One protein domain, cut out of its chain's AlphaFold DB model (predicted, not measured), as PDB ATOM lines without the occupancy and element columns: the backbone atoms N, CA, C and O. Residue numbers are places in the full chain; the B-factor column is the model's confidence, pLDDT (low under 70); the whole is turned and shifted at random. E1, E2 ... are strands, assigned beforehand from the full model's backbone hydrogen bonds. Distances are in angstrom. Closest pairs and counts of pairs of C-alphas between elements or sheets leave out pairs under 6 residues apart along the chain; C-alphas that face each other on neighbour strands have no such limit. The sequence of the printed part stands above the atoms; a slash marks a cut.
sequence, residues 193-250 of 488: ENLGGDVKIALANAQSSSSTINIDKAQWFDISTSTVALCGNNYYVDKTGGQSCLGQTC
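What this domain is: This is residues 193 to 250 of the 488 residues of an uncharacterized protein of Candidatus Magasanikbacteria bacterium (UniProt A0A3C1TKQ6). Little here is regular structure: four short strands make one small twisted sheet, with loops around it. One long loop, residues 206 to 219, swings out past the end of E1 and folds back to E2. The 58 printed residues, all strand in class with 16 in E1 to E4, are compact, with a radius of gyration of 10.4 A for the C-alphas and spans of 29 by 25 by 15 A; the antiparallel order is E2 E1 E3 E4.

How they stand to each other: E1, residues 200 to 205, forms a hairpin with E2, residues 220 to 222; N 201 and O 221 are 2.9 A apart. E1 is antiparallel to E3, residues 234 to 237, at 145 degrees; N 236 and O 202 are 2.7 A apart. E3 and E4, residues 244 to 246, form a hairpin; N 235 and O 245 are 2.8 A apart. These pairs are within hydrogen-bond range.

Where its parts are: E1, 15.7 A between end C-alphas, begins at (214.663, 148.799, 251.902). E2, E3 and E4 measure 7.1 A, 9.7 A and 6.9 A; C-alpha 246 ends E4 at (209.867, 161.706, 250.008).

The domain as a whole: The farthest C-alphas, Gly 197 and Ser 210, are 29.9 A apart. The printed part has no cut; links E1 to E2 and E2 to E3 are long. The model's pLDDT is under 70 at residues 197, 208, 210 and 224 to 227.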
ATOM      1  N   GLU A 193     216.661 160.031 248.495       82.31
ATOM      2  CA  GLU A 193     217.990 160.072 247.859       82.31
ATOM      3  C   GLU A 193     219.148 160.089 248.871       82.31
ATOM      4  O   GLU A 193     220.261 159.684 248.549       82.31
ATOM      5  N   ASN A 194     218.875 160.528 250.104       81.75
ATOM      6  CA  ASN A 194     219.860 160.610 251.182       81.75
ATOM      7  C   ASN A 194     219.982 159.303 251.982       81.75
ATOM      8  O   ASN A 194     220.737 159.243 252.954       81.75
ATOM      9  N   LEU A 195     219.232 158.262 251.614       83.44
ATOM     10  CA  LEU A 195     219.390 156.932 252.190       83.44
ATOM     11  C   LEU A 195     220.659 156.275 251.629       83.44
ATOM     12  O   LEU A 195     220.879 156.248 250.420       83.44
ATOM     13  N   GLY A 196     221.505 155.737 252.508       70.94
ATOM     14  CA  GLY A 196     222.707 154.994 252.116       70.94
ATOM     15  C   GLY A 196     222.475 153.481 252.047       70.94
ATOM     16  O   GLY A 196     221.661 152.954 252.793       70.94
ATOM     17  N   GLY A 197     223.253 152.773 251.221       66.56
ATOM     18  CA  GLY A 197     223.401 151.306 251.259       66.56
ATOM     19  C   GLY A 197     222.136 150.474 250.985       66.56
ATOM     20  O   GLY A 197     221.193 150.938 250.347       66.56
ATOM     21  N   ASP A 198     222.148 149.225 251.471       72.81
ATOM     22  CA  ASP A 198     221.092 148.201 251.332       72.81
ATOM     23  C   ASP A 198     219.863 148.492 252.221       72.81
ATOM     24  O   ASP A 198     219.409 147.651 253.002       72.81
ATOM     25  N   VAL A 199     219.343 149.719 252.163       83.75
ATOM     26  CA  VAL A 199     218.105 150.097 252.852       83.75
ATOM     27  C   VAL A 199     216.915 149.767 251.961       83.75
ATOM     28  O   VAL A 199     216.864 150.128 250.781       83.75
ATOM     29  N   LYS A 200     215.932 149.092 252.555       87.88
ATOM     30  CA  LYS A 200     214.663 148.799 251.902       87.88
ATOM     31  C   LYS A 200     213.682 149.930 252.133       87.88
ATOM     32  O   LYS A 200     213.594 150.482 253.229       87.88
ATOM     33  N   ILE A 201     212.918 150.237 251.096       89.31
ATOM     34  CA  ILE A 201     211.810 151.181 251.170       89.31
ATOM     35  C   ILE A 201     210.536 150.539 250.624       89.31
ATOM     36  O   ILE A 201     210.593 149.583 249.848       89.31
ATOM     37  N   ALA A 202     209.380 151.046 251.038       90.19
ATOM     38  CA  ALA A 202     208.083 150.588 250.550       90.19
ATOM     39  C   ALA A 202     207.138 151.773 250.349       90.19
ATOM     40  O   ALA A 202     207.162 152.717 251.130       90.19
ATOM     41  N   LEU A 203     206.294 151.757 249.315       89.81
ATOM     42  CA  LEU A 203     205.372 152.867 249.057       89.81
ATOM     43  C   LEU A 203     204.403 153.040 250.241       89.81
ATOM     44  O   LEU A 203     203.617 152.142 250.534       89.81
ATOM     45  N   ALA A 204     204.449 154.199 250.897       88.94
ATOM     46  CA  ALA A 204     203.540 154.555 251.983       88.94
ATOM     47  C   ALA A 204     202.290 155.242 251.435       88.94
ATOM     48  O   ALA A 204     201.162 154.913 251.805       88.94
ATOM     49  N   ASN A 205     202.485 156.212 250.543       88.31
ATOM     50  CA  ASN A 205     201.405 157.016 250.003       88.31
ATOM     51  C   ASN A 205     201.802 157.633 248.657       88.31
ATOM     52  O   ASN A 205     202.870 158.234 248.540       88.31
ATOM     53  N   ALA A 206     200.934 157.497 247.655       84.94
ATOM     54  CA  ALA A 206     201.096 158.193 246.384       84.94
ATOM     55  C   ALA A 206     200.511 159.610 246.472       84.94
ATOM     56  O   ALA A 206     199.436 159.784 247.039       84.94
ATOM     57  N   GLN A 207     201.166 160.593 245.850       77.38
ATOM     58  CA  GLN A 207     200.845 162.029 245.933       77.38
ATOM     59  C   GLN A 207     199.352 162.397 245.793       77.38
ATOM     60  O   GLN A 207     198.878 163.350 246.407       77.38
ATOM     61  N   SER A 208     198.599 161.667 244.969       67.62
ATOM     62  CA  SER A 208     197.181 161.912 244.673       67.62
ATOM     63  C   SER A 208     196.209 161.032 245.470       67.62
ATOM     64  O   SER A 208     195.022 160.981 245.156       67.62
ATOM     65  N   SER A 209     196.688 160.313 246.485       71.31
ATOM     66  CA  SER A 209     195.881 159.445 247.342       71.31
ATOM     67  C   SER A 209     195.986 159.916 248.783       71.31
ATOM     68  O   SER A 209     197.075 160.024 249.312       71.31
ATOM     69  N   SER A 210     194.872 160.157 249.474       65.75
ATOM     70  CA  SER A 210     194.901 160.432 250.926       65.75
ATOM     71  C   SER A 210     195.007 159.157 251.770       65.75
ATOM     72  O   SER A 210     195.123 159.226 252.991       65.75
ATOM     73  N   SER A 211     194.931 157.986 251.135       76.31
ATOM     74  CA  SER A 211     194.989 156.688 251.798       76.31
ATOM     75  C   SER A 211     196.433 156.232 251.964       76.31
ATOM     76  O   SER A 211     197.147 156.014 250.986       76.31
ATOM     77  N   THR A 212     196.856 156.068 253.210       79.25
ATOM     78  CA  THR A 212     198.133 155.444 253.547       79.25
ATOM     79  C   THR A 212     198.024 153.928 253.375       79.25
ATOM     80  O   THR A 212     197.073 153.307 253.860       79.25
ATOM     81  N   ILE A 213     198.986 153.328 252.679       82.00
ATOM     82  CA  ILE A 213     199.122 151.874 252.581       82.00
ATOM     83  C   ILE A 213     199.540 151.363 253.958       82.00
ATOM     84  O   ILE A 213     200.460 151.894 254.570       82.00
ATOM     85  N   ASN A 214     198.858 150.339 254.469       81.75
ATOM     86  CA  ASN A 214     199.283 149.713 255.716       81.75
ATOM     87  C   ASN A 214     200.682 149.100 255.511       81.75
ATOM     88  O   ASN A 214     200.869 148.321 254.575       81.75
ATOM     89  N   ILE A 215     201.627 149.445 256.389       78.06
ATOM     90  CA  ILE A 215     203.025 148.998 256.337       78.06
ATOM     91  C   ILE A 215     203.166 147.469 256.244       78.06
ATOM     92  O   ILE A 215     204.032 146.982 255.523       78.06
ATOM     93  N   ASP A 216     202.251 146.713 256.858       76.19
ATOM     94  CA  ASP A 216     202.226 145.242 256.851       76.19
ATOM     95  C   ASP A 216     201.901 144.659 255.467       76.19
ATOM     96  O   ASP A 216     202.190 143.500 255.175       76.19
ATOM     97  N   LYS A 217     201.262 145.455 254.604       81.62
ATOM     98  CA  LYS A 217     200.905 145.094 253.223       81.62
ATOM     99  C   LYS A 217     201.806 145.777 252.197       81.62
ATOM    100  O   LYS A 217     201.595 145.601 250.996       81.62
ATOM    101  N   ALA A 218     202.755 146.589 252.652       82.88
ATOM    102  CA  ALA A 218     203.619 147.351 251.774       82.88
ATOM    103  C   ALA A 218     204.661 146.420 251.138       82.88
ATOM    104  O   ALA A 218     205.242 145.554 251.795       82.88
ATOM    105  N   GLN A 219     204.884 146.575 249.833       86.81
ATOM    106  CA  GLN A 219     205.919 145.817 249.137       86.81
ATOM    107  C   GLN A 219     207.260 146.525 249.300       86.81
ATOM    108  O   GLN A 219     207.431 147.647 248.826       86.81
ATOM    109  N   TRP A 220     208.184 145.851 249.981       86.88
ATOM    110  CA  TRP A 220     209.531 146.333 250.253       86.88
ATOM    111  C   TRP A 220     210.479 145.998 249.109       86.88
ATOM    112  O   TRP A 220     210.480 144.876 248.603       86.88
ATOM    113  N   PHE A 221     211.317 146.957 248.743       86.38
ATOM    114  CA  PHE A 221     212.312 146.810 247.691       86.38
ATOM    115  C   PHE A 221     213.600 147.543 248.064       86.38
ATOM    116  O   PHE A 221     213.565 148.522 248.812       86.38
ATOM    117  N   ASP A 222     214.737 147.063 247.559       84.75
ATOM    118  CA  ASP A 222     216.021 147.712 247.819       84.75
ATOM    119  C   ASP A 222     216.111 149.016 247.021       84.75
ATOM    120  O   ASP A 222     215.780 149.076 245.826       84.75
ATOM    121  N   ILE A 223     216.586 150.073 247.678       79.12
ATOM    122  CA  ILE A 223     216.752 151.376 247.028       79.12
ATOM    123  C   ILE A 223     217.815 151.349 245.917       79.12
ATOM    124  O   ILE A 223     217.763 152.155 244.993       79.12
ATOM    125  N   SER A 224     218.746 150.389 245.972       67.75
ATOM    126  CA  SER A 224     219.821 150.203 244.992       67.75
ATOM    127  C   SER A 224     219.393 149.459 243.719       67.75
ATOM    128  O   SER A 224     220.051 149.607 242.690       67.75
ATOM    129  N   THR A 225     218.316 148.660 243.760       57.56
ATOM    130  CA  THR A 225     217.918 147.758 242.656       57.56
ATOM    131  C   THR A 225     216.603 148.135 241.977       57.56
ATOM    132  O   THR A 225     216.323 147.658 240.876       57.56
ATOM    133  N   SER A 226     215.796 148.999 242.592       53.00
ATOM    134  CA  SER A 226     214.528 149.472 242.035       53.00
ATOM    135  C   SER A 226     214.668 150.882 241.464       53.00
ATOM    136  O   SER A 226     215.462 151.690 241.939       53.00
ATOM    137  N   THR A 227     213.885 151.184 240.429       57.28
ATOM    138  CA  THR A 227     213.719 152.520 239.845       57.28
ATOM    139  C   THR A 227     213.154 153.480 240.891       57.28
ATOM    140  O   THR A 227     211.943 153.617 241.044       57.28
ATOM    141  N   VAL A 228     214.107 154.019 241.643       70.44
ATOM    142  CA  VAL A 228     214.199 155.171 242.528       70.44
ATOM    143  C   VAL A 228     212.878 155.809 242.964       70.44
ATOM    144  O   VAL A 228     212.056 156.195 242.139       70.44
ATOM    145  N   ALA A 229     212.729 155.973 244.281       86.38
ATOM    146  CA  ALA A 229     211.617 156.647 244.946       86.38
ATOM    147  C   ALA A 229     211.053 157.811 244.108       86.38
ATOM    148  O   ALA A 229     211.674 158.872 243.992       86.38
ATOM    149  N   LEU A 230     209.895 157.578 243.486       89.19
ATOM    150  CA  LEU A 230     209.344 158.460 242.462       89.19
ATOM    151  C   LEU A 230     208.936 159.796 243.062       89.19
ATOM    152  O   LEU A 230     208.413 159.854 244.178       89.19
ATOM    153  N   CYS A 231     209.147 160.846 242.275       90.75
ATOM    154  CA  CYS A 231     208.807 162.214 242.616       90.75
ATOM    155  C   CYS A 231     207.405 162.329 243.229       90.75
ATOM    156  O   CYS A 231     206.418 161.912 242.622       90.75
ATOM    157  N   GLY A 232     207.325 162.897 244.436       88.88
ATOM    158  CA  GLY A 232     206.060 163.217 245.104       88.88
ATOM    159  C   GLY A 232     205.426 162.098 245.924       88.88
ATOM    160  O   GLY A 232     204.510 162.365 246.705       88.88
ATOM    161  N   ASN A 233     205.910 160.864 245.797       90.25
ATOM    162  CA  ASN A 233     205.430 159.739 246.591       90.25
ATOM    163  C   ASN A 233     206.193 159.645 247.917       90.25
ATOM    164  O   ASN A 233     207.405 159.844 247.958       90.25
ATOM    165  N   ASN A 234     205.497 159.291 248.995       91.12
ATOM    166  CA  ASN A 234     206.124 158.989 250.280       91.12
ATOM    167  C   ASN A 234     206.381 157.489 250.398       91.12
ATOM    168  O   ASN A 234     205.505 156.676 250.087       91.12
ATOM    169  N   TYR A 235     207.556 157.130 250.906       90.56
ATOM    170  CA  TYR A 235     207.995 155.752 251.083       90.56
ATOM    171  C   TYR A 235     208.375 155.500 252.535       90.56
ATOM    172  O   TYR A 235     209.137 156.270 253.105       90.56
ATOM    173  N   TYR A 236     207.869 154.424 253.128       90.38
ATOM    174  CA  TYR A 236     208.361 153.909 254.400       90.38
ATOM    175  C   TYR A 236     209.818 153.494 254.276       90.38
ATOM    176  O   TYR A 236     210.214 152.941 253.249       90.38
ATOM    177  N   VAL A 237     210.583 153.731 255.335       88.06
ATOM    178  CA  VAL A 237     211.977 153.303 255.444       88.06
ATOM    179  C   VAL A 237     212.057 152.125 256.411       88.06
ATOM    180  O   VAL A 237     211.390 152.101 257.448       88.06
ATOM    181  N   ASP A 238     212.822 151.101 256.041       85.31
ATOM    182  CA  ASP A 238     212.981 149.912 256.874       85.31
ATOM    183  C   ASP A 238     213.687 150.279 258.190       85.31
ATOM    184  O   ASP A 238     214.606 151.098 258.205       85.31
ATOM    185  N   LYS A 239     213.258 149.666 259.300       77.81
ATOM    186  CA  LYS A 239     213.809 149.874 260.659       77.81
ATOM    187  C   LYS A 239     213.729 151.309 261.207       77.81
ATOM    188  O   LYS A 239     214.557 151.689 262.032       77.81
ATOM    189  N   THR A 240     212.769 152.117 260.755       79.81
ATOM    190  CA  THR A 240     212.544 153.482 261.275       79.81
ATOM    191  C   THR A 240     211.178 153.648 261.944       79.81
ATOM    192  O   THR A 240     210.607 154.742 261.944       79.81
ATOM    193  N   GLY A 241     210.582 152.563 262.444       74.50
ATOM    194  CA  GLY A 241     209.283 152.592 263.119       74.50
ATOM    195  C   GLY A 241     208.125 153.147 262.278       74.50
ATOM    196  O   GLY A 241     207.204 153.748 262.828       74.50
ATOM    197  N   GLY A 242     208.182 153.004 260.948       79.56
ATOM    198  CA  GLY A 242     207.162 153.520 260.028       79.56
ATOM    199  C   GLY A 242     207.320 154.993 259.639       79.56
ATOM    200  O   GLY A 242     206.397 155.570 259.064       79.56
ATOM    201  N   GLN A 243     208.471 155.614 259.918       86.19
ATOM    202  CA  GLN A 243     208.820 156.896 259.297       86.19
ATOM    203  C   GLN A 243     208.946 156.757 257.774       86.19
ATOM    204  O   GLN A 243     209.255 155.682 257.252       86.19
ATOM    205  N   SER A 244     208.707 157.860 257.068       90.38
ATOM    206  CA  SER A 244     208.752 157.908 255.611       90.38
ATOM    207  C   SER A 244     209.691 158.984 255.086       90.38
ATOM    208  O   SER A 244     209.828 160.036 255.704       90.38
ATOM    209  N   CYS A 245     210.247 158.744 253.905       89.50
ATOM    210  CA  CYS A 245     210.979 159.714 253.101       89.50
ATOM    211  C   CYS A 245     210.192 160.063 251.827       89.50
ATOM    212  O   CYS A 245     209.371 159.274 251.347       89.50
ATOM    213  N   LEU A 246     210.446 161.243 251.267       90.19
ATOM    214  CA  LEU A 246     209.867 161.706 250.008       90.19
ATOM    215  C   LEU A 246     210.737 161.266 248.825       90.19
ATOM    216  O   LEU A 246     211.952 161.484 248.814       90.19
ATOM    217  N   GLY A 247     210.107 160.672 247.815       90.06
ATOM    218  CA  GLY A 247     210.743 160.358 246.544       90.06
ATOM    219  C   GLY A 247     210.964 161.601 245.686       90.06
ATOM    220  O   GLY A 247     210.118 162.496 245.631       90.06
ATOM    221  N   GLN A 248     212.111 161.653 245.010       87.81
ATOM    222  CA  GLN A 248     212.541 162.788 244.185       87.81
ATOM    223  C   GLN A 248     212.919 162.394 242.760       87.81
ATOM    224  O   GLN A 248     213.358 163.244 241.987       87.81
ATOM    225  N   THR A 249     212.736 161.135 242.380       87.56
ATOM    226  CA  THR A 249     213.234 160.689 241.083       87.56
ATOM    227  C   THR A 249     212.215 160.838 239.983       87.56
ATOM    228  O   THR A 249     211.031 160.538 240.137       87.56
ATOM    229  N   CYS A 250     212.727 161.282 238.845       87.56
ATOM    230  CA  CYS A 250     212.003 161.435 237.605       87.56
ATOM    231  C   CYS A 250     212.422 160.339 236.624       87.56
ATOM    232  O   CYS A 250     213.609 160.128 236.395       87.56
TER     233      CYS A 250